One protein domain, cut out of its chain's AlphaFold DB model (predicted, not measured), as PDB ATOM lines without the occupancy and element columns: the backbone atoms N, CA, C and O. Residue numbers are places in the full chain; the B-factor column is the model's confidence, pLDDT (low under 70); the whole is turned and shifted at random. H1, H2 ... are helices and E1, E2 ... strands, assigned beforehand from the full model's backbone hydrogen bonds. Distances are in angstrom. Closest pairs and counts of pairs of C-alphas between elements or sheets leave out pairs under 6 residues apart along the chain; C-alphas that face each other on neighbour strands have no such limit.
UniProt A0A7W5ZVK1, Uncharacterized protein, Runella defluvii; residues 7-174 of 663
ATOM      1  N   MET A   7     108.477  63.748 106.062       45.41
ATOM      2  CA  MET A   7     109.887  63.340 106.113       45.41
ATOM      3  C   MET A   7     110.841  64.472 105.694       45.41
ATOM      4  O   MET A   7     111.882  64.647 106.323       45.41
ATOM      5  N   LYS A   8     110.472  65.307 104.707       51.44
ATOM      6  CA  LYS A   8     111.217  66.538 104.368       51.44
ATOM      7  C   LYS A   8     111.155  67.586 105.480       51.44
ATOM      8  O   LYS A   8     112.164  68.229 105.744       51.44
ATOM      9  N   GLY A   9     110.007  67.728 106.148       56.22
ATOM     10  CA  GLY A   9     109.852  68.599 107.315       56.22
ATOM     11  C   GLY A   9     110.725  68.153 108.488       56.22
ATOM     12  O   GLY A   9     111.410  68.980 109.081       56.22
ATOM     13  N   LEU A  10     110.781  66.846 108.763       57.28
ATOM     14  CA  LEU A  10     111.633  66.274 109.808       57.28
ATOM     15  C   LEU A  10     113.125  66.436 109.479       57.28
ATOM     16  O   LEU A  10     113.892  66.850 110.340       57.28
ATOM     17  N   TYR A  11     113.530  66.189 108.229       56.53
ATOM     18  CA  TYR A  11     114.908  66.415 107.779       56.53
ATOM     19  C   TYR A  11     115.310  67.887 107.861       56.53
ATOM     20  O   TYR A  11     116.416  68.180 108.296       56.53
ATOM     21  N   LEU A  12     114.425  68.815 107.488       57.03
ATOM     22  CA  LEU A  12     114.690  70.250 107.587       57.03
ATOM     23  C   LEU A  12     114.791  70.697 109.052       57.03
ATOM     24  O   LEU A  12     115.685  71.465 109.387       57.03
ATOM     25  N   LEU A  13     113.935  70.176 109.937       55.38
ATOM     26  CA  LEU A  13     113.988  70.459 111.371       55.38
ATOM     27  C   LEU A  13     115.279  69.916 112.000       55.38
ATOM     28  O   LEU A  13     115.950  70.637 112.729       55.38
ATOM     29  N   VAL A  14     115.657  68.677 111.670       56.84
ATOM     30  CA  VAL A  14     116.899  68.036 112.126       56.84
ATOM     31  C   VAL A  14     118.120  68.772 111.578       56.84
ATOM     32  O   VAL A  14     119.058  68.996 112.333       56.84
ATOM     33  N   LEU A  15     118.102  69.231 110.323       51.47
ATOM     34  CA  LEU A  15     119.184  70.025 109.735       51.47
ATOM     35  C   LEU A  15     119.286  71.418 110.383       51.47
ATOM     36  O   LEU A  15     120.388  71.866 110.669       51.47
ATOM     37  N   ILE A  16     118.162  72.080 110.683       52.97
ATOM     38  CA  ILE A  16     118.132  73.363 111.410       52.97
ATOM     39  C   ILE A  16     118.635  73.187 112.849       52.97
ATOM     40  O   ILE A  16     119.411  74.015 113.322       52.97
ATOM     41  N   LEU A  17     118.234  72.115 113.541       47.47
ATOM     42  CA  LEU A  17     118.739  71.775 114.873       47.47
ATOM     43  C   LEU A  17     120.238  71.449 114.838       47.47
ATOM     44  O   LEU A  17     120.969  71.999 115.654       47.47
ATOM     45  N   LEU A  18     120.711  70.659 113.864       46.91
ATOM     46  CA  LEU A  18     122.134  70.350 113.685       46.91
ATOM     47  C   LEU A  18     122.959  71.612 113.394       46.91
ATOM     48  O   LEU A  18     123.980  71.829 114.042       46.91
ATOM     49  N   VAL A  19     122.502  72.476 112.482       48.72
ATOM     50  CA  VAL A  19     123.163  73.751 112.150       48.72
ATOM     51  C   VAL A  19     123.167  74.705 113.351       48.72
ATOM     52  O   VAL A  19     124.174  75.366 113.600       48.72
ATOM     53  N   ARG A  20     122.094  74.740 114.157       46.16
ATOM     54  CA  ARG A  20     122.057  75.513 115.412       46.16
ATOM     55  C   ARG A  20     122.998  74.945 116.479       46.16
ATOM     56  O   ARG A  20     123.623  75.727 117.183       46.16
ATOM     57  N   THR A  21     123.148  73.623 116.587       49.09
ATOM     58  CA  THR A  21     124.100  73.000 117.527       49.09
ATOM     59  C   THR A  21     125.560  73.139 117.093       49.09
ATOM     60  O   THR A  21     126.424  73.281 117.950       49.09
ATOM     61  N   LEU A  22     125.840  73.164 115.783       52.62
ATOM     62  CA  LEU A  22     127.182  73.386 115.222       52.62
ATOM     63  C   LEU A  22     127.685  74.827 115.428       52.62
ATOM     64  O   LEU A  22     128.891  75.043 115.458       52.62
ATOM     65  N   ASN A  23     126.774  75.788 115.629       57.53
ATOM     66  CA  ASN A  23     127.082  77.203 115.869       57.53
ATOM     67  C   ASN A  23     126.834  77.653 117.320       57.53
ATOM     68  O   ASN A  23     126.846  78.850 117.602       57.53
ATOM     69  N   ALA A  24     126.583  76.726 118.249       68.62
ATOM     70  CA  ALA A  24     126.320  77.074 119.640       68.62
ATOM     71  C   ALA A  24     127.619  77.472 120.354       68.62
ATOM     72  O   ALA A  24     128.535  76.663 120.496       68.62
ATOM     73  N   GLN A  25     127.694  78.721 120.813       79.62
ATOM     74  CA  GLN A  25     128.875  79.268 121.478       79.62
ATOM     75  C   GLN A  25     128.678  79.291 122.991       79.62
ATOM     76  O   GLN A  25     127.555  79.390 123.481       79.62
ATOM     77  N   THR A  26     129.774  79.190 123.735       82.38
ATOM     78  CA  THR A  26     129.812  79.447 125.178       82.38
ATOM     79  C   THR A  26     130.035  80.931 125.461       82.38
ATOM     80  O   THR A  26     130.739  81.590 124.691       82.38
ATOM     81  N   PRO A  27     129.495  81.457 126.571       77.88
ATOM     82  CA  PRO A  27     129.677  82.849 126.960       77.88
ATOM     83  C   PRO A  27     131.164  83.193 127.118       77.88
ATOM     84  O   PRO A  27     131.947  82.396 127.636       77.88
ATOM     85  N   ARG A  28     131.559  84.386 126.668       79.56
ATOM     86  CA  ARG A  28     132.853  84.999 127.014       79.56
ATOM     87  C   ARG A  28     132.722  85.672 128.371       79.56
ATOM     88  O   ARG A  28     131.654  86.205 128.655       79.56
ATOM     89  N   ILE A  29     133.777  85.666 129.184       83.56
ATOM     90  CA  ILE A  29     133.776  86.382 130.466       83.56
ATOM     91  C   ILE A  29     134.591  87.666 130.303       83.56
ATOM     92  O   ILE A  29     135.754  87.622 129.905       83.56
ATOM     93  N   ARG A  30     133.980  88.808 130.606       80.69
ATOM     94  CA  ARG A  30     134.571  90.146 130.526       80.69
ATOM     95  C   ARG A  30     134.632  90.792 131.896       80.69
ATOM     96  O   ARG A  30     133.807  90.507 132.759       80.69
ATOM     97  N   ILE A  31     135.587  91.696 132.074       76.88
ATOM     98  CA  ILE A  31     135.591  92.634 133.198       76.88
ATOM     99  C   ILE A  31     135.088  93.982 132.702       76.88
ATOM    100  O   ILE A  31     135.582  94.494 131.701       76.88
ATOM    101  N   ASN A  32     134.142  94.560 133.434       71.88
ATOM    102  CA  ASN A  32     133.637  95.902 133.181       71.88
ATOM    103  C   ASN A  32     133.861  96.784 134.415       71.88
ATOM    104  O   ASN A  32     133.514  96.385 135.524       71.88
ATOM    105  N   SER A  33     134.442  97.969 134.236       65.88
ATOM    106  CA  SER A  33     134.767  98.892 135.328       65.88
ATOM    107  C   SER A  33     134.396 100.321 134.963       65.88
ATOM    108  O   SER A  33     134.771 100.822 133.906       65.88
ATOM    109  N   PHE A  34     133.714 100.994 135.890       58.56
ATOM    110  CA  PHE A  34     133.336 102.411 135.798       58.56
ATOM    111  C   PHE A  34     134.179 103.307 136.706       58.56
ATOM    112  O   PHE A  34     133.858 104.473 136.930       58.56
ATOM    113  N   LEU A  35     135.234 102.740 137.286       61.22
ATOM    114  CA  LEU A  35     136.015 103.377 138.331       61.22
ATOM    115  C   LEU A  35     137.278 103.990 137.754       61.22
ATOM    116  O   LEU A  35     137.945 103.390 136.917       61.22
ATOM    117  N   GLN A  36     137.620 105.164 138.267       63.50
ATOM    118  CA  GLN A  36     138.956 105.729 138.145       63.50
ATOM    119  C   GLN A  36     139.669 105.483 139.473       63.50
ATOM    120  O   GLN A  36     139.148 105.847 140.525       63.50
ATOM    121  N   GLY A  37     140.823 104.823 139.438       68.94
ATOM    122  CA  GLY A  37     141.571 104.460 140.641       68.94
ATOM    123  C   GLY A  37     143.005 104.065 140.313       68.94
ATOM    124  O   GLY A  37     143.465 104.277 139.195       68.94
ATOM    125  N   SER A  38     143.731 103.495 141.276       77.88
ATOM    126  CA  SER A  38     145.062 102.936 141.021       77.88
ATOM    127  C   SER A  38     145.221 101.536 141.613       77.88
ATOM    128  O   SER A  38     144.590 101.170 142.605       77.88
ATOM    129  N   GLY A  39     146.067 100.729 140.973       85.62
ATOM    130  CA  GLY A  39     146.285  99.325 141.319       85.62
ATOM    131  C   GLY A  39     145.401  98.368 140.518       85.62
ATOM    132  O   GLY A  39     144.704  98.769 139.586       85.62
ATOM    133  N   THR A  40     145.471  97.077 140.845       88.69
ATOM    134  CA  THR A  40     144.993  96.012 139.951       88.69
ATOM    135  C   THR A  40     143.883  95.162 140.559       88.69
ATOM    136  O   THR A  40     143.782  94.993 141.769       88.69
ATOM    137  N   VAL A  41     143.040  94.584 139.714       88.44
ATOM    138  CA  VAL A  41     142.034  93.587 140.083       88.44
ATOM    139  C   VAL A  41     142.317  92.317 139.306       88.44
ATOM    140  O   VAL A  41     142.493  92.361 138.092       88.44
ATOM    141  N   SER A  42     142.353  91.182 139.996       90.81
ATOM    142  CA  SER A  42     142.573  89.881 139.364       90.81
ATOM    143  C   SER A  42     141.289  89.068 139.381       90.81
ATOM    144  O   SER A  42     140.697  88.915 140.442       90.81
ATOM    145  N   VAL A  43     140.877  88.514 138.247       90.69
ATOM    146  CA  VAL A  43     139.738  87.596 138.142       90.69
ATOM    147  C   VAL A  43     140.246  86.252 137.652       90.69
ATOM    148  O   VAL A  43     140.743  86.145 136.532       90.69
ATOM    149  N   ARG A  44     140.120  85.223 138.487       92.50
ATOM    150  CA  ARG A  44     140.463  83.841 138.155       92.50
ATOM    151  C   ARG A  44     139.199  83.022 137.958       92.50
ATOM    152  O   ARG A  44     138.350  82.984 138.846       92.50
ATOM    153  N   VAL A  45     139.106  82.336 136.828       91.62
ATOM    154  CA  VAL A  45     138.015  81.425 136.484       91.62
ATOM    155  C   VAL A  45     138.594  80.035 136.296       91.62
ATOM    156  O   VAL A  45     139.484  79.857 135.467       91.62
ATOM    157  N   TRP A  46     138.095  79.047 137.036       93.31
ATOM    158  CA  TRP A  46     138.590  77.677 136.907       93.31
ATOM    159  C   TRP A  46     137.521  76.616 137.134       93.31
ATOM    160  O   TRP A  46     136.486  76.866 137.751       93.31
ATOM    161  N   SER A  47     137.795  75.408 136.652       89.44
ATOM    162  CA  SER A  47     137.048  74.198 136.969       89.44
ATOM    163  C   SER A  47     138.015  73.043 137.189       89.44
ATOM    164  O   SER A  47     138.751  72.637 136.290       89.44
ATOM    165  N   SER A  48     137.970  72.465 138.388       83.06
ATOM    166  CA  SER A  48     138.721  71.251 138.731       83.06
ATOM    167  C   SER A  48     138.288  70.035 137.903       83.06
ATOM    168  O   SER A  48     139.047  69.081 137.777       83.06
ATOM    169  N   THR A  49     137.086  70.074 137.315       83.12
ATOM    170  CA  THR A  49     136.530  68.990 136.495       83.12
ATOM    171  C   THR A  49     137.046  69.026 135.057       83.12
ATOM    172  O   THR A  49     137.316  67.977 134.482       83.12
ATOM    173  N   THR A  50     137.199  70.216 134.465       83.00
ATOM    174  CA  THR A  50     137.646  70.352 133.064       83.00
ATOM    175  C   THR A  50     139.134  70.645 132.922       83.00
ATOM    176  O   THR A  50     139.660  70.553 131.817       83.00
ATOM    177  N   GLY A  51     139.812  71.025 134.010       85.94
ATOM    178  CA  GLY A  51     141.194  71.512 133.974       85.94
ATOM    179  C   GLY A  51     141.333  72.922 133.388       85.94
ATOM    180  O   GLY A  51     142.448  73.408 133.231       85.94
ATOM    181  N   TYR A  52     140.218  73.584 133.063       90.38
ATOM    182  CA  TYR A  52     140.206  74.978 132.639       90.38
ATOM    183  C   TYR A  52     140.579  75.870 133.828       90.38
ATOM    184  O   TYR A  52     139.938  75.778 134.874       90.38
ATOM    185  N   ASP A  53     141.583  76.730 133.673       93.56
ATOM    186  CA  ASP A  53     142.033  77.681 134.692       93.56
ATOM    187  C   ASP A  53     142.673  78.888 134.008       93.56
ATOM    188  O   ASP A  53     143.669  78.761 133.292       93.56
ATOM    189  N   TYR A  54     142.072  80.057 134.188       93.88
ATOM    190  CA  TYR A  54     142.533  81.290 133.574       93.88
ATOM    191  C   TYR A  54     142.438  82.437 134.570       93.88
ATOM    192  O   TYR A  54     141.416  82.610 135.232       93.88
ATOM    193  N   THR A  55     143.496  83.244 134.660       92.00
ATOM    194  CA  THR A  55     143.526  84.452 135.492       92.00
ATOM    195  C   THR A  55     143.762  85.669 134.619       92.00
ATOM    196  O   THR A  55     144.698  85.706 133.826       92.00
ATOM    197  N   MET A  56     142.914  86.674 134.791       89.25
ATOM    198  CA  MET A  56     143.008  87.962 134.125       89.25
ATOM    199  C   MET A  56     143.311  89.055 135.137       89.25
ATOM    200  O   MET A  56     142.738  89.055 136.223       89.25
ATOM    201  N   HIS A  57     144.166  90.001 134.764       88.38
ATOM    202  CA  HIS A  57     144.484  91.175 135.570       88.38
ATOM    203  C   HIS A  57     143.983  92.433 134.862       88.38
ATOM    204  O   HIS A  57     144.211  92.606 133.666       88.38
ATOM    205  N   TYR A  58     143.309  93.305 135.602       86.06
ATOM    206  CA  TYR A  58     142.782  94.575 135.125       86.06
ATOM    207  C   TYR A  58     143.352  95.724 135.957       86.06
ATOM    208  O   TYR A  58     143.300  95.677 137.183       86.06
ATOM    209  N   ASP A  59     143.908  96.740 135.302       85.69
ATOM    210  CA  ASP A  59     144.454  97.932 135.956       85.69
ATOM    211  C   ASP A  59     143.398  99.046 136.003       85.69
ATOM    212  O   ASP A  59     142.949  99.520 134.957       85.69
ATOM    213  N   LEU A  60     143.025  99.484 137.212       78.75
ATOM    214  CA  LEU A  60     142.047 100.561 137.419       78.75
ATOM    215  C   LEU A  60     142.555 101.940 136.968       78.75
ATOM    216  O   LEU A  60     141.752 102.860 136.811       78.75
ATOM    217  N   GLY A  61     143.872 102.097 136.791       71.25
ATOM    218  CA  GLY A  61     144.498 103.340 136.340       71.25
ATOM    219  C   GLY A  61     144.505 103.522 134.824       71.25
ATOM    220  O   GLY A  61     144.776 104.622 134.339       71.25
ATOM    221  N   THR A  62     144.195 102.472 134.060       69.25
ATOM    222  CA  THR A  62     144.145 102.548 132.597       69.25
ATOM    223  C   THR A  62     142.789 103.114 132.155       69.25
ATOM    224  O   THR A  62     141.757 102.501 132.439       69.25
ATOM    225  N   PRO A  63     142.747 104.259 131.438       57.72
ATOM    226  CA  PRO A  63     141.501 104.803 130.915       57.72
ATOM    227  C   PRO A  63     140.822 103.792 130.001       57.72
ATOM    228  O   PRO A  63     141.461 103.129 129.187       57.72
ATOM    229  N   TYR A  64     139.508 103.714 130.111       54.75
ATOM    230  CA  TYR A  64     138.686 102.825 129.313       54.75
ATOM    231  C   TYR A  64     138.826 103.117 127.793       54.75
ATOM    232  O   TYR A  64     138.460 104.202 127.339       54.75
ATOM    233  N   GLN A  65     139.360 102.169 126.999       52.62
ATOM    234  CA  GLN A  65     139.657 102.334 125.554       52.62
ATOM    235  C   GLN A  65     138.944 101.325 124.624       52.62
ATOM    236  O   GLN A  65     139.505 100.879 123.626       52.62
ATOM    237  N   ASN A  66     137.680 100.982 124.893       52.69
ATOM    238  CA  ASN A  66     136.846 100.161 123.990       52.69
ATOM    239  C   ASN A  66     137.332  98.715 123.730       52.69
ATOM    240  O   ASN A  66     136.894  98.094 122.760       52.69
ATOM    241  N   GLN A  67     138.186  98.156 124.591       59.19
ATOM    242  CA  GLN A  67     138.525  96.728 124.605       59.19
ATOM    243  C   GLN A  67     138.429  96.208 126.040       59.19
ATOM    244  O   GLN A  67     139.346  96.400 126.836       59.19
ATOM    245  N   ASP A  68     137.301  95.580 126.379       64.06
ATOM    246  CA  ASP A  68     137.148  94.928 127.680       64.06
ATOM    247  C   ASP A  68     138.122  93.749 127.760       64.06
ATOM    248  O   ASP A  68     138.128  92.919 126.840       64.06
ATOM    249  N   PRO A  69     138.907  93.629 128.845       73.19
ATOM    250  CA  PRO A  69     139.716  92.448 129.080       73.19
ATOM    251  C   PRO A  69     138.835  91.194 129.016       73.19
ATOM    252  O   PRO A  69     137.761  91.143 129.625       73.19
ATOM    253  N   GLU A  70     139.284  90.196 128.258       79.31
ATOM    254  CA  GLU A  70     138.527  88.977 127.977       79.31
ATOM    255  C   GLU A  70     139.222  87.747 128.568       79.31
ATOM    256  O   GLU A  70     140.414  87.511 128.360       79.31
ATOM    257  N   ILE A  71     138.438  86.935 129.272       83.75
ATOM    258  CA  ILE A  71     138.784  85.562 129.620       83.75
ATOM    259  C   ILE A  71     138.223  84.658 128.511       83.75
ATOM    260  O   ILE A  71     137.024  84.749 128.212       83.75
ATOM    261  N   PRO A  72     139.050  83.782 127.900       83.81
ATOM    262  CA  PRO A  72     138.615  82.871 126.843       83.81
ATOM    263  C   PRO A  72     137.388  82.059 127.255       83.81
ATOM    264  O   PRO A  72     137.276  81.667 128.411       83.81
ATOM    265  N   SER A  73     136.474  81.750 126.338       81.69
ATOM    266  CA  SER A  73     135.238  81.061 126.719       81.69
ATOM    267  C   SER A  73     135.497  79.698 127.397       81.69
ATOM    268  O   SER A  73     136.162  78.841 126.805       81.69
ATOM    269  N   PRO A  74     134.966  79.459 128.611       84.62
ATOM    270  CA  PRO A  74     135.082  78.169 129.281       84.62
ATOM    271  C   PRO A  74     134.221  77.086 128.600       84.62
ATOM    272  O   PRO A  74     133.133  77.393 128.109       84.62
ATOM    273  N   PRO A  75     134.645  75.806 128.605       84.44
ATOM    274  CA  PRO A  75     133.844  74.694 128.085       84.44
ATOM    275  C   PRO A  75     132.455  74.573 128.739       84.44
ATOM    276  O   PRO A  75     132.315  74.673 129.960       84.44
ATOM    277  N   ALA A  76     131.414  74.282 127.955       82.00
ATOM    278  CA  ALA A  76     130.069  74.079 128.497       82.00
ATOM    279  C   ALA A  76     129.924  72.776 129.301       82.00
ATOM    280  O   ALA A  76     130.708  71.837 129.165       82.00
ATOM    281  N   GLY A  77     128.867  72.712 130.114       72.31
ATOM    282  CA  GLY A  77     128.407  71.488 130.776       72.31
ATOM    283  C   GLY A  77     129.045  71.190 132.133       72.31
ATOM    284  O   GLY A  77     128.739  70.155 132.714       72.31
ATOM    285  N   ASN A  78     129.886  72.086 132.654       80.31
ATOM    286  CA  ASN A  78     130.627  71.887 133.902       80.31
ATOM    287  C   ASN A  78     130.408  73.042 134.890       80.31
ATOM    288  O   ASN A  78     129.938  74.117 134.505       80.31
ATOM    289  N   ASN A  79     130.747  72.799 136.158       81.88
ATOM    290  CA  ASN A  79     130.734  73.812 137.208       81.88
ATOM    291  C   ASN A  79     132.076  74.552 137.254       81.88
ATOM    292  O   ASN A  79     133.137  73.925 137.181       81.88
ATOM    293  N   TYR A  80     132.008  75.867 137.422       85.50
ATOM    294  CA  TYR A  80     133.154  76.762 137.494       85.50
ATOM    295  C   TYR A  80     133.137  77.579 138.784       85.50
ATOM    296  O   TYR A  80     132.082  77.893 139.350       85.50
ATOM    297  N   SER A  81     134.337  77.941 139.210       85.38
ATOM    298  CA  SER A  81     134.614  78.916 140.249       85.38
ATOM    299  C   SER A  81     135.094  80.224 139.619       85.38
ATOM    300  O   SER A  81     135.830  80.203 138.634       85.38
ATOM    301  N   ILE A  82     134.690  81.351 140.201       87.38
ATOM    302  CA  ILE A  82     135.191  82.693 139.897       87.38
ATOM    303  C   ILE A  82     135.670  83.316 141.206       87.38
ATOM    304  O   ILE A  82     134.870  83.548 142.113       87.38
ATOM    305  N   LEU A  83     136.965  83.601 141.289       87.44
ATOM    306  CA  LEU A  83     137.598  84.309 142.397       87.44
ATOM    307  C   LEU A  83     138.059  85.668 141.906       87.44
ATOM    308  O   LEU A  83     138.748  85.758 140.890       87.44
ATOM    309  N   VAL A  84     137.726  86.706 142.656       86.81
ATOM    310  CA  VAL A  84     138.240  88.046 142.414       86.81
ATOM    311  C   VAL A  84     139.165  88.439 143.545       86.81
ATOM    312  O   VAL A  84     138.826  88.237 144.704       86.81
ATOM    313  N   THR A  85     140.319  89.003 143.216       89.56
ATOM    314  CA  THR A  85     141.273  89.540 144.185       89.56
ATOM    315  C   THR A  85     141.473  91.019 143.923       89.56
ATOM    316  O   THR A  85     141.869  91.413 142.822       89.56
ATOM    317  N   ASN A  86     141.199  91.837 144.934       88.94
ATOM    318  CA  ASN A  86     141.382  93.276 144.865       88.94
ATOM    319  C   ASN A  86     142.809  93.636 145.301       88.94
ATOM    320  O   ASN A  86     143.144  93.521 146.473       88.94
ATOM    321  N   HIS A  87     143.645  94.099 144.379       88.88
ATOM    322  CA  HIS A  87     144.955  94.702 144.659       88.88
ATOM    323  C   HIS A  87     144.967  96.205 144.338       88.88
ATOM    324  O   HIS A  87     146.028  96.795 144.122       88.88
ATOM    325  N   SER A  88     143.792  96.831 144.261       86.31
ATOM    326  CA  SER A  88     143.667  98.274 144.093       86.31
ATOM    327  C   SER A  88     143.817  99.009 145.419       86.31
ATOM    328  O   SER A  88     143.788  98.409 146.494       86.31
ATOM    329  N   ASN A  89     143.980 100.324 145.352       83.56
ATOM    330  CA  ASN A  89     144.090 101.193 146.520       83.56
ATOM    331  C   ASN A  89     142.735 101.569 147.155       83.56
ATOM    332  O   ASN A  89     142.707 102.399 148.061       83.56
ATOM    333  N   GLN A  90     141.630 100.990 146.686       76.56
ATOM    334  CA  GLN A  90     140.276 101.290 147.148       76.56
ATOM    335  C   GLN A  90     139.478 100.008 147.392       76.56
ATOM    336  O   GLN A  90     139.801  98.953 146.844       76.56
ATOM    337  N   SER A  91     138.432 100.078 148.217       75.25
ATOM    338  CA  SER A  91     137.486  98.970 148.334       75.25
ATOM    339  C   SER A  91     136.622  98.876 147.078       75.25
ATOM    340  O   SER A  91     136.290  99.885 146.446       75.25
ATOM    341  N   LEU A  92     136.302  97.642 146.687       73.69
ATOM    342  CA  LEU A  92     135.561  97.343 145.465       73.69
ATOM    343  C   LEU A  92     134.380  96.426 145.751       73.69
ATOM    344  O   LEU A  92     134.484  95.519 146.572       73.69
ATOM    345  N   SER A  93     133.298  96.622 145.010       70.75
ATOM    346  CA  SER A  93     132.180  95.682 144.946       70.75
ATOM    347  C   SER A  93     132.180  94.964 143.600       70.75
ATOM    348  O   SER A  93     132.617  95.535 142.597       70.75
ATOM    349  N   PHE A  94     131.643  93.745 143.557       70.88
ATOM    350  CA  PHE A  94     131.570  92.946 142.336       70.88
ATOM    351  C   PHE A  94     130.174  92.371 142.105       70.88
ATOM    352  O   PHE A  94     129.538  91.908 143.052       70.88
ATOM    353  N   ALA A  95     129.736  92.346 140.843       68.25
ATOM    354  CA  ALA A  95     128.537  91.627 140.409       68.25
ATOM    355  C   ALA A  95     128.801  90.842 139.120       68.25
ATOM    356  O   ALA A  95     129.475  91.340 138.216       68.25
ATOM    357  N   LEU A  96     128.235  89.638 139.016       71.25
ATOM    358  CA  LEU A  96     128.273  88.827 137.801       71.25
ATOM    359  C   LEU A  96     126.954  88.968 137.036       71.25
ATOM    360  O   LEU A  96     125.892  88.682 137.579       71.25
ATOM    361  N   THR A  97     127.006  89.387 135.774       68.38
ATOM    362  CA  THR A  97     125.812  89.518 134.920       68.38
ATOM    363  C   THR A  97     126.015  88.826 133.578       68.38
ATOM    364  O   THR A  97     127.148  88.545 133.205       68.38
ATOM    365  N   GLN A  98     124.935  88.498 132.860       72.88
ATOM    366  CA  GLN A  98     125.008  87.895 131.524       72.88
ATOM    367  C   GLN A  98     124.109  88.646 130.538       72.88
ATOM    368  O   GLN A  98     122.977  88.965 130.892       72.88
ATOM    369  N   THR A  99     124.571  88.898 129.312       69.19
ATOM    370  CA  THR A  99     123.735  89.469 128.246       69.19
ATOM    371  C   THR A  99     122.817  88.409 127.634       69.19
ATOM    372  O   THR A  99     123.163  87.233 127.507       69.19
ATOM    373  N   GLY A 100     121.616  88.834 127.242       68.31
ATOM    374  CA  GLY A 100     120.609  87.973 126.622       68.31
ATOM    375  C   GLY A 100     120.974  87.454 125.223       68.31
ATOM    376  O   GLY A 100     122.074  87.647 124.711       68.31
ATOM    377  N   VAL A 101     120.010  86.784 124.588       70.19
ATOM    378  CA  VAL A 101     120.165  86.102 123.285       70.19
ATOM    379  C   VAL A 101     119.699  86.921 122.074       70.19
ATOM    380  O   VAL A 101     119.851  86.455 120.951       70.19
ATOM    381  N   ASN A 102     119.129  88.111 122.285       71.44
ATOM    382  CA  ASN A 102     118.580  88.967 121.228       71.44
ATOM    383  C   ASN A 102     119.148  90.386 121.341       71.44
ATOM    384  O   ASN A 102     119.299  90.894 122.453       71.44
ATOM    385  N   CYS A 103     119.405  91.036 120.204       70.38
ATOM    386  CA  CYS A 103     119.804  92.440 120.180       70.38
ATOM    387  C   CYS A 103     118.619  93.373 120.442       70.38
ATOM    388  O   CYS A 103     117.572  93.259 119.807       70.38
ATOM    389  N   ASP A 104     118.835  94.347 121.317       61.75
ATOM    390  CA  ASP A 104     117.889  95.415 121.625       61.75
ATOM    391  C   ASP A 104     118.604  96.769 121.519       61.75
ATOM    392  O   ASP A 104     119.612  97.012 122.188       61.75
ATOM    393  N   ALA A 105     118.085  97.638 120.648       55.78
ATOM    394  CA  ALA A 105     118.645  98.955 120.354       55.78
ATOM    395  C   ALA A 105     118.399  99.992 121.465       55.78
ATOM    396  O   ALA A 105     118.990 101.066 121.425       55.78
ATOM    397  N   SER A 106     117.548  99.688 122.449       52.38
ATOM    398  CA  SER A 106     117.384 100.492 123.667       52.38
ATOM    399  C   SER A 106     118.401 100.125 124.756       52.38
ATOM    400  O   SER A 106     118.642 100.909 125.674       52.38
ATOM    401  N   ARG A 107     119.045  98.956 124.633       52.75
ATOM    402  CA  ARG A 107     119.969  98.397 125.626       52.75
ATOM    403  C   ARG A 107     121.400  98.800 125.344       52.75
ATOM    404  O   ARG A 107     121.896  98.619 124.233       52.75
ATOM    405  N   THR A 108     122.087  99.316 126.352       53.31
ATOM    406  CA  THR A 108     123.533  99.532 126.275       53.31
ATOM    407  C   THR A 108     124.252  98.300 126.808       53.31
ATOM    408  O   THR A 108     123.704  97.533 127.597       53.31
ATOM    409  N   ARG A 109     125.522  98.134 126.455       53.12
ATOM    410  CA  ARG A 109     126.436  97.168 127.095       53.12
ATOM    411  C   ARG A 109     126.467  97.199 128.638       53.12
ATOM    412  O   ARG A 109     126.999  96.289 129.253       53.12
ATOM    413  N   TYR A 110     125.936  98.262 129.245       49.84
ATOM    414  CA  TYR A 110     125.877  98.495 130.689       49.84
ATOM    415  C   TYR A 110     124.508  98.150 131.286       49.84
ATOM    416  O   TYR A 110     124.341  98.128 132.504       49.84
ATOM    417  N   THR A 111     123.515  97.890 130.434       45.69
ATOM    418  CA  THR A 111     122.205  97.412 130.856       45.69
ATOM    419  C   THR A 111     122.297  95.921 131.172       45.69
ATOM    420  O   THR A 111     122.311  95.064 130.293       45.69
ATOM    421  N   ASN A 112     122.426  95.620 132.460       46.47
ATOM    422  CA  ASN A 112     122.376  94.273 133.012       46.47
ATOM    423  C   ASN A 112     121.038  93.608 132.648       46.47
ATOM    424  O   ASN A 112     120.043  93.888 133.307       46.47
ATOM    425  N   PHE A 113     120.980  92.730 131.640       45.44
ATOM    426  CA  PHE A 113     119.753  91.974 131.367       45.44
ATOM    427  C   PHE A 113     119.991  90.520 130.964       45.44
ATOM    428  O   PHE A 113     120.502  90.222 129.880       45.44
ATOM    429  N   ALA A 114     119.456  89.650 131.826       37.88
ATOM    430  CA  ALA A 114     119.093  88.272 131.552       37.88
ATOM    431  C   ALA A 114     117.964  88.214 130.508       37.88
ATOM    432  O   ALA A 114     116.954  88.909 130.615       37.88
ATOM    433  N   GLY A 115     118.136  87.378 129.485       33.28
ATOM    434  CA  GLY A 115     117.028  86.940 128.636       33.28
ATOM    435  C   GLY A 115     116.247  85.789 129.293       33.28
ATOM    436  O   GLY A 115     116.719  85.207 130.268       33.28
ATOM    437  N   PRO A 116     115.083  85.409 128.742       32.94
ATOM    438  CA  PRO A 116     114.179  84.412 129.330       32.94
ATOM    439  C   PRO A 116     114.724  82.969 129.389       32.94
ATOM    440  O   PRO A 116     114.085  82.110 129.990       32.94
ATOM    441  N   ASP A 117     115.911  82.691 128.836       31.00
ATOM    442  CA  ASP A 117     116.508  81.353 128.795       31.00
ATOM    443  C   ASP A 117     117.771  81.253 129.674       31.00
ATOM    444  O   ASP A 117     118.898  81.383 129.201       31.00
ATOM    445  N   TYR A 118     117.532  80.911 130.947       31.88
ATOM    446  CA  TYR A 118     118.458  80.479 132.012       31.88
ATOM    447  C   TYR A 118     119.283  81.523 132.792       31.88
ATOM    448  O   TYR A 118     120.095  82.253 132.246       31.88
ATOM    449  N   GLY A 119     119.192  81.380 134.126       32.94
ATOM    450  CA  GLY A 119     120.341  81.399 135.039       32.94
ATOM    451  C   GLY A 119     120.722  82.736 135.669       32.94
ATOM    452  O   GLY A 119     121.795  83.247 135.387       32.94
ATOM    453  N   PHE A 120     119.903  83.237 136.597       39.03
ATOM    454  CA  PHE A 120     120.356  84.171 137.639       39.03
ATOM    455  C   PHE A 120     121.713  83.732 138.220       39.03
ATOM    456  O   PHE A 120     121.828  82.587 138.665       39.03
ATOM    457  N   VAL A 121     122.693  84.636 138.305       42.91
ATOM    458  CA  VAL A 121     123.817  84.492 139.245       42.91
ATOM    459  C   VAL A 121     124.084  85.838 139.914       42.91
ATOM    460  O   VAL A 121     125.056  86.523 139.619       42.91
ATOM    461  N   ASP A 122     123.184  86.212 140.823       50.12
ATOM    462  CA  ASP A 122     123.393  87.323 141.751       50.12
ATOM    463  C   ASP A 122     124.317  86.840 142.879       50.12
ATOM    464  O   ASP A 122     123.875  86.329 143.909       50.12
ATOM    465  N   LEU A 123     125.626  86.887 142.626       52.03
ATOM    466  CA  LEU A 123     126.650  86.668 143.643       52.03
ATOM    467  C   LEU A 123     127.407  87.981 143.820       52.03
ATOM    468  O   LEU A 123     128.255  88.350 143.007       52.03
ATOM    469  N   LEU A 124     127.016  88.702 144.869       54.12
ATOM    470  CA  LEU A 124     127.493  90.040 145.180       54.12
ATOM    471  C   LEU A 124     128.589  89.978 146.237       54.12
ATOM    472  O   LEU A 124     128.416  89.368 147.292       54.12
ATOM    473  N   ALA A 125     129.678  90.689 145.974       52.50
ATOM    474  CA  ALA A 125     130.551  91.186 147.026       52.50
ATOM    475  C   ALA A 125     130.282  92.684 147.130       52.50
ATOM    476  O   ALA A 125     130.522  93.390 146.156       52.50
ATOM    477  N   ASN A 126     129.777  93.177 148.260       53.66
ATOM    478  CA  ASN A 126     129.528  94.616 148.420       53.66
ATOM    479  C   ASN A 126     130.751  95.377 148.940       53.66
ATOM    480  O   ASN A 126     130.750  96.599 148.881       53.66
ATOM    481  N   GLU A 127     131.778  94.678 149.439       67.38
ATOM    482  CA  GLU A 127     133.046  95.312 149.785       67.38
ATOM    483  C   GLU A 127     134.188  94.291 149.901       67.38
ATOM    484  O   GLU A 127     134.217  93.447 150.792       67.38
ATOM    485  N   VAL A 128     135.149  94.365 148.987       71.38
ATOM    486  CA  VAL A 128     136.402  93.610 149.025       71.38
ATOM    487  C   VAL A 128     137.510  94.625 149.220       71.38
ATOM    488  O   VAL A 128     137.761  95.455 148.340       71.38
ATOM    489  N   MET A 129     138.155  94.592 150.384       78.44
ATOM    490  CA  MET A 129     139.235  95.524 150.697       78.44
ATOM    491  C   MET A 129     140.484  95.226 149.863       78.44
ATOM    492  O   MET A 129     140.648  94.137 149.307       78.44
ATOM    493  N   SER A 130     141.394  96.196 149.805       83.62
ATOM    494  CA  SER A 130     142.716  95.984 149.215       83.62
ATOM    495  C   SER A 130     143.415  94.784 149.867       83.62
ATOM    496  O   SER A 130     143.445  94.650 151.089       83.62
ATOM    497  N   GLY A 131     143.954  93.888 149.043       82.50
ATOM    498  CA  GLY A 131     144.603  92.642 149.446       82.50
ATOM    499  C   GLY A 131     143.660  91.458 149.686       82.50
ATOM    500  O   GLY A 131     144.153  90.357 149.922       82.50
ATOM    501  N   GLN A 132     142.338  91.638 149.622       85.19
ATOM    502  CA  GLN A 132     141.377  90.558 149.855       85.19
ATOM    503  C   GLN A 132     140.937  89.861 148.566       85.19
ATOM    504  O   GLN A 132     140.927  90.443 147.478       85.19
ATOM    505  N   SER A 133     140.516  88.605 148.722       83.62
ATOM    506  CA  SER A 133     139.880  87.817 147.670       83.62
ATOM    507  C   SER A 133     138.446  87.456 148.041       83.62
ATOM    508  O   SER A 133     138.146  87.186 149.202       83.62
ATOM    509  N   PHE A 134     137.578  87.381 147.038       78.44
ATOM    510  CA  PHE A 134     136.178  87.010 147.178       78.44
ATOM    511  C   PHE A 134     135.757  86.035 146.080       78.44
ATOM    512  O   PHE A 134     136.031  86.248 144.897       78.44
ATOM    513  N   TYR A 135     135.079  84.957 146.470       76.44
ATOM    514  CA  TYR A 135     134.489  84.021 145.521       76.44
ATOM    515  C   TYR A 135     133.161  84.581 145.032       76.44
ATOM    516  O   TYR A 135     132.171  84.513 145.754       76.44
ATOM    517  N   ILE A 136     133.129  85.069 143.793       73.12
ATOM    518  CA  ILE A 136     131.860  85.331 143.115       73.12
ATOM    519  C   ILE A 136     131.132  84.003 142.957       73.12
ATOM    520  O   ILE A 136     130.009  83.890 143.394       73.12
ATOM    521  N   ALA A 137     131.768  82.965 142.420       73.69
ATOM    522  CA  ALA A 137     131.191  81.622 142.369       73.69
ATOM    523  C   ALA A 137     132.207  80.609 142.887       73.69
ATOM    524  O   ALA A 137     133.394  80.722 142.587       73.69
ATOM    525  N   LYS A 138     131.762  79.603 143.639       81.19
ATOM    526  CA  LYS A 138     132.628  78.519 144.116       81.19
ATOM    527  C   LYS A 138     132.022  77.178 143.730       81.19
ATOM    528  O   LYS A 138     131.163  76.663 144.432       81.19
ATOM    529  N   ASP A 139     132.443  76.665 142.580       78.31
ATOM    530  CA  ASP A 139     131.975  75.422 141.956       78.31
ATOM    531  C   ASP A 139     130.453  75.377 141.723       78.31
ATOM    532  O   ASP A 139     129.835  74.310 141.684       78.31
ATOM    533  N   THR A 140     129.846  76.548 141.530       72.31
ATOM    534  CA  THR A 140     128.398  76.719 141.340       72.31
ATOM    535  C   THR A 140     128.022  77.265 139.964       72.31
ATOM    536  O   THR A 140     126.887  77.055 139.530       72.31
ATOM    537  N   LEU A 141     128.938  77.926 139.243       76.38
ATOM    538  CA  LEU A 141     128.623  78.551 137.956       76.38
ATOM    539  C   LEU A 141     128.562  77.505 136.838       76.38
ATOM    540  O   LEU A 141     129.575  76.901 136.496       76.38
ATOM    541  N   LYS A 142     127.388  77.318 136.227       80.19
ATOM    542  CA  LYS A 142     127.194  76.390 135.101       80.19
ATOM    543  C   LYS A 142     127.243  77.113 133.763       80.19
ATOM    544  O   LYS A 142     126.340  77.879 133.441       80.19
ATOM    545  N   ILE A 143     128.239  76.787 132.945       81.50
ATOM    546  CA  ILE A 143     128.393  77.352 131.600       81.50
ATOM    547  C   ILE A 143     127.594  76.522 130.589       81.50
ATOM    548  O   ILE A 143     127.719  75.295 130.539       81.50
ATOM    549  N   ARG A 144     126.769  77.185 129.773       80.69
ATOM    550  CA  ARG A 144     125.953  76.560 128.717       80.69
ATOM    551  C   ARG A 144     126.291  77.146 127.352       80.69
ATOM    552  O   ARG A 144     126.721  78.292 127.260       80.69
ATOM    553  N   THR A 145     126.076  76.360 126.302       81.31
ATOM    554  CA  THR A 145     126.123  76.851 124.924       81.31
ATOM    555  C   THR A 145     124.765  77.388 124.483       81.31
ATOM    556  O   THR A 145     123.722  76.865 124.880       81.31
ATOM    557  N   ASN A 146     124.769  78.404 123.620       80.56
ATOM    558  CA  ASN A 146     123.575  78.870 122.919       80.56
ATOM    559  C   ASN A 146     123.926  79.285 121.478       80.56
ATOM    560  O   ASN A 146     124.964  79.893 121.230       80.56
ATOM    561  N   ALA A 147     123.055  78.943 120.525       80.69
ATOM    562  CA  ALA A 147     123.219  79.251 119.101       80.69
ATOM    563  C   ALA A 147     123.135  80.751 118.779       80.69
ATOM    564  O   ALA A 147     123.612  81.180 117.732       80.69
ATOM    565  N   SER A 148     122.514  81.535 119.657       78.75
ATOM    566  CA  SER A 148     122.347  82.975 119.480       78.75
ATOM    567  C   SER A 148     123.431  83.802 120.168       78.75
ATOM    568  O   SER A 148     123.350  85.022 120.111       78.75
ATOM    569  N   TYR A 149     124.415  83.189 120.836       82.69
ATOM    570  CA  TYR A 149     125.532  83.917 121.453       82.69
ATOM    571  C   TYR A 149     126.542  84.414 120.408       82.69
ATOM    572  O   TYR A 149     126.697  83.809 119.348       82.69
ATOM    573  N   GLY A 150     127.220  85.525 120.715       76.44
ATOM    574  CA  GLY A 150     128.237  86.141 119.853       76.44
ATOM    575  C   GLY A 150     127.692  87.078 118.765       76.44
ATOM    576  O   GLY A 150     128.460  87.551 117.927       76.44
ATOM    577  N   GLN A 151     126.387  87.376 118.755       83.00
ATOM    578  CA  GLN A 151     125.805  88.364 117.840       83.00
ATOM    579  C   GLN A 151     126.184  89.773 118.293       83.00
ATOM    580  O   GLN A 151     125.930  90.134 119.436       83.00
ATOM    581  N   VAL A 152     126.771  90.573 117.399       81.81
ATOM    582  CA  VAL A 152     127.168  91.957 117.696       81.81
ATOM    583  C   VAL A 152     125.954  92.879 117.613       81.81
ATOM    584  O   VAL A 152     125.361  93.043 116.547       81.81
ATOM    585  N   CYS A 153     125.617  93.513 118.732       74.75
ATOM    586  CA  CYS A 153     124.545  94.490 118.843       74.75
ATOM    587  C   CYS A 153     125.141  95.904 118.838       74.75
ATOM    588  O   CYS A 153     125.848  96.288 119.770       74.75
ATOM    589  N   THR A 154     124.878  96.680 117.782       69.94
ATOM    590  CA  THR A 154     125.489  98.005 117.565       69.94
ATOM    591  C   THR A 154     124.505  99.135 117.871       69.94
ATOM    592  O   THR A 154     123.405  99.160 117.323       69.94
ATOM    593  N   GLN A 155     124.914 100.097 118.701       62.62
ATOM    594  CA  GLN A 155     124.197 101.357 118.945       62.62
ATOM    595  C   GLN A 155     124.834 102.525 118.167       62.62
ATOM    596  O   GLN A 155     125.960 102.418 117.685       62.62
ATOM    597  N   THR A 156     124.134 103.663 118.062       54.03
ATOM    598  CA  THR A 156     124.582 104.878 117.339       54.03
ATOM    599  C   THR A 156     125.906 105.466 117.842       54.03
ATOM    600  O   THR A 156     126.526 106.263 117.140       54.03
ATOM    601  N   THR A 157     126.375 105.059 119.024       55.50
ATOM    602  CA  THR A 157     127.702 105.378 119.563       55.50
ATOM    603  C   THR A 157     128.501 104.095 119.810       55.50
ATOM    604  O   THR A 157     128.013 103.152 120.436       55.50
ATOM    605  N   ALA A 158     129.761 104.068 119.356       49.91
ATOM    606  CA  ALA A 158     130.661 102.910 119.475       49.91
ATOM    607  C   ALA A 158     130.909 102.457 120.930       49.91
ATOM    608  O   ALA A 158     131.315 101.326 121.170       49.91
ATOM    609  N   GLN A 159     130.638 103.325 121.910       52.47
ATOM    610  CA  GLN A 159     130.783 103.026 123.332       52.47
ATOM    611  C   GLN A 159     129.680 102.121 123.894       52.47
ATOM    612  O   GLN A 159     129.845 101.683 125.021       52.47
ATOM    613  N   ASN A 160     128.605 101.815 123.157       56.47
ATOM    614  CA  ASN A 160     127.430 101.097 123.675       56.47
ATOM    615  C   ASN A 160     127.152  99.736 123.011       56.47
ATOM    616  O   ASN A 160     126.131  99.122 123.326       56.47
ATOM    617  N   SER A 161     128.025  99.253 122.124       65.50
ATOM    618  CA  SER A 161     127.880  97.928 121.511       65.50
ATOM    619  C   SER A 161     128.248  96.787 122.471       65.50
ATOM    620  O   SER A 161     129.158  96.931 123.285       65.50
ATOM    621  N   TYR A 162     127.550  95.654 122.363       72.94
ATOM    622  CA  TYR A 162     127.783  94.421 123.140       72.94
ATOM    623  C   TYR A 162     127.566  93.182 122.267       72.94
ATOM    624  O   TYR A 162     127.012  93.300 121.170       72.94
ATOM    625  N   GLN A 163     127.981  92.000 122.733       79.25
ATOM    626  CA  GLN A 163     127.581  90.734 122.119       79.25
ATOM    627  C   GLN A 163     126.553  89.995 122.976       79.25
ATOM    628  O   GLN A 163     126.540  90.098 124.202       79.25
ATOM    629  N   THR A 164     125.673  89.238 122.332       78.50
ATOM    630  CA  THR A 164     124.728  88.351 123.022       78.50
ATOM    631  C   THR A 164     125.457  87.226 123.769       78.50
ATOM    632  O   THR A 164     126.409  86.633 123.255       78.50
ATOM    633  N   GLY A 165     124.990  86.892 124.973       75.31
ATOM    634  CA  GLY A 165     125.521  85.815 125.809       75.31
ATOM    635  C   GLY A 165     126.762  86.109 126.647       75.31
ATOM    636  O   GLY A 165     127.196  85.210 127.356       75.31
ATOM    637  N   GLU A 166     127.356  87.295 126.595       79.12
ATOM    638  CA  GLU A 166     128.559  87.652 127.361       79.12
ATOM    639  C   GLU A 166     128.297  87.680 128.870       79.12
ATOM    640  O   GLU A 166     127.289  88.218 129.315       79.12
ATOM    641  N   LEU A 167     129.217  87.121 129.658       80.19
ATOM    642  CA  LEU A 167     129.247  87.211 131.116       80.19
ATOM    643  C   LEU A 167     130.146  88.378 131.536       80.19
ATOM    644  O   LEU A 167     131.305  88.428 131.140       80.19
ATOM    645  N   PHE A 168     129.661  89.284 132.376       77.19
ATOM    646  CA  PHE A 168     130.407  90.434 132.874       77.19
ATOM    647  C   PHE A 168     130.646  90.326 134.379       77.19
ATOM    648  O   PHE A 168     129.701  90.227 135.156       77.19
ATOM    649  N   VAL A 169     131.911  90.401 134.791       80.19
ATOM    650  CA  VAL A 169     132.320  90.727 136.159       80.19
ATOM    651  C   VAL A 169     132.406  92.247 136.248       80.19
ATOM    652  O   VAL A 169     133.349  92.864 135.753       80.19
ATOM    653  N   ASN A 170     131.382  92.853 136.833       73.44
ATOM    654  CA  ASN A 170     131.257  94.299 136.966       73.44
ATOM    655  C   ASN A 170     131.916  94.767 138.261       73.44
ATOM    656  O   ASN A 170     131.674  94.179 139.313       73.44
ATOM    657  N   LEU A 171     132.723  95.821 138.170       74.75
ATOM    658  CA  LEU A 171     133.441  96.446 139.275       74.75
ATOM    659  C   LEU A 171     132.752  97.749 139.669       74.75
ATOM    660  O   LEU A 171     132.519  98.619 138.826       74.75
ATOM    661  N   PHE A 172     132.506  97.911 140.965       66.94
ATOM    662  CA  PHE A 172     131.945  99.129 141.543       66.94
ATOM    663  C   PHE A 172     132.796  99.623 142.709       66.94
ATOM    664  O   PHE A 172     133.606  98.877 143.259       66.94
ATOM    665  N   SER A 173     132.613 100.885 143.095       60.66
ATOM    666  CA  SER A 173     133.228 101.419 144.304       60.66
ATOM    667  C   SER A 173     132.709 100.643 145.518       60.66
ATOM    668  O   SER A 173     131.600 100.104 145.496       60.66
ATOM    669  N   GLY A 174     133.506 100.555 146.580       52.94
ATOM    670  CA  GLY A 174     133.181  99.792 147.790       52.94
ATOM    671  C   GLY A 174     131.999 100.312 148.616       52.94
ATOM    672  O   GLY A 174     131.770  99.820 149.708       52.94
TER     673      GLY A 174
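AT A GLANCE: This is residues 7 to 174 of the 663 residues of an uncharacterized protein of Runella defluvii (UniProt A0A7W5ZVK1). Look for a flat sandwich of two strongly twisted four-stranded sheets, with helix H1 as an arm at its side, whose residues 7 to 16 stick out free. The printed part has 168 residues with one named helix and eight named strands, in the order H1 E1 E2 E3 E4 E5 E6 E7 E8; under half of the residues are in them, and the class is mixed, helices and strands. One sheet, E1 E8 E5 E6, is mixed; the other, E3 E2 E4 E7, is antiparallel. The whole is compact, with a radius of gyration of the C-alphas of 17.4 A and spans of 65 by 42 by 22 A.

IN THESE COORDINATES: Find C-alpha 7 at (109.887, 63.340, 106.113); from there H1, residues 7 to 22, runs 22.0 A. Next come E1, residues 29 to 33, E2, residues 39 to 46, E3, residues 53 to 59, and E4, residues 79 to 88, 28.5 A long. Then find E5, residues 92 to 98, E6, residues 125 to 128, and E7, residues 133 to 142, which bends by 65 degrees at residue 139. E8, residues 167 to 173, ends at C-alpha 173 (133.228, 101.419, 144.304).

HOW THE PARTS SIT: E1 and E8 are parallel, with N 30 and O 167 2.8 A apart. E8 and E5 are antiparallel, with N 170 and O 95 at 2.8 A. In the other sheet, E2 and E4 are antiparallel, with N 44 and O 83 at 2.8 A. The two sheets form a sandwich, two sheets face to face, and the parts of them that face each other are 9.5 A apart centre to centre. H1 is on neither sheet, and every O i to N i+4 pair in it is within hydrogen-bond range.

THE WHOLE: The C-alphas farthest apart, Met 7 and Asn 89, are 65.1 A apart. The printed part has no cut. The links E3 to E4, E5 to E6 and E7 to E8 are long. Confidence is under 70 in 69 residues, among them 7 to 24 and 104 to 127.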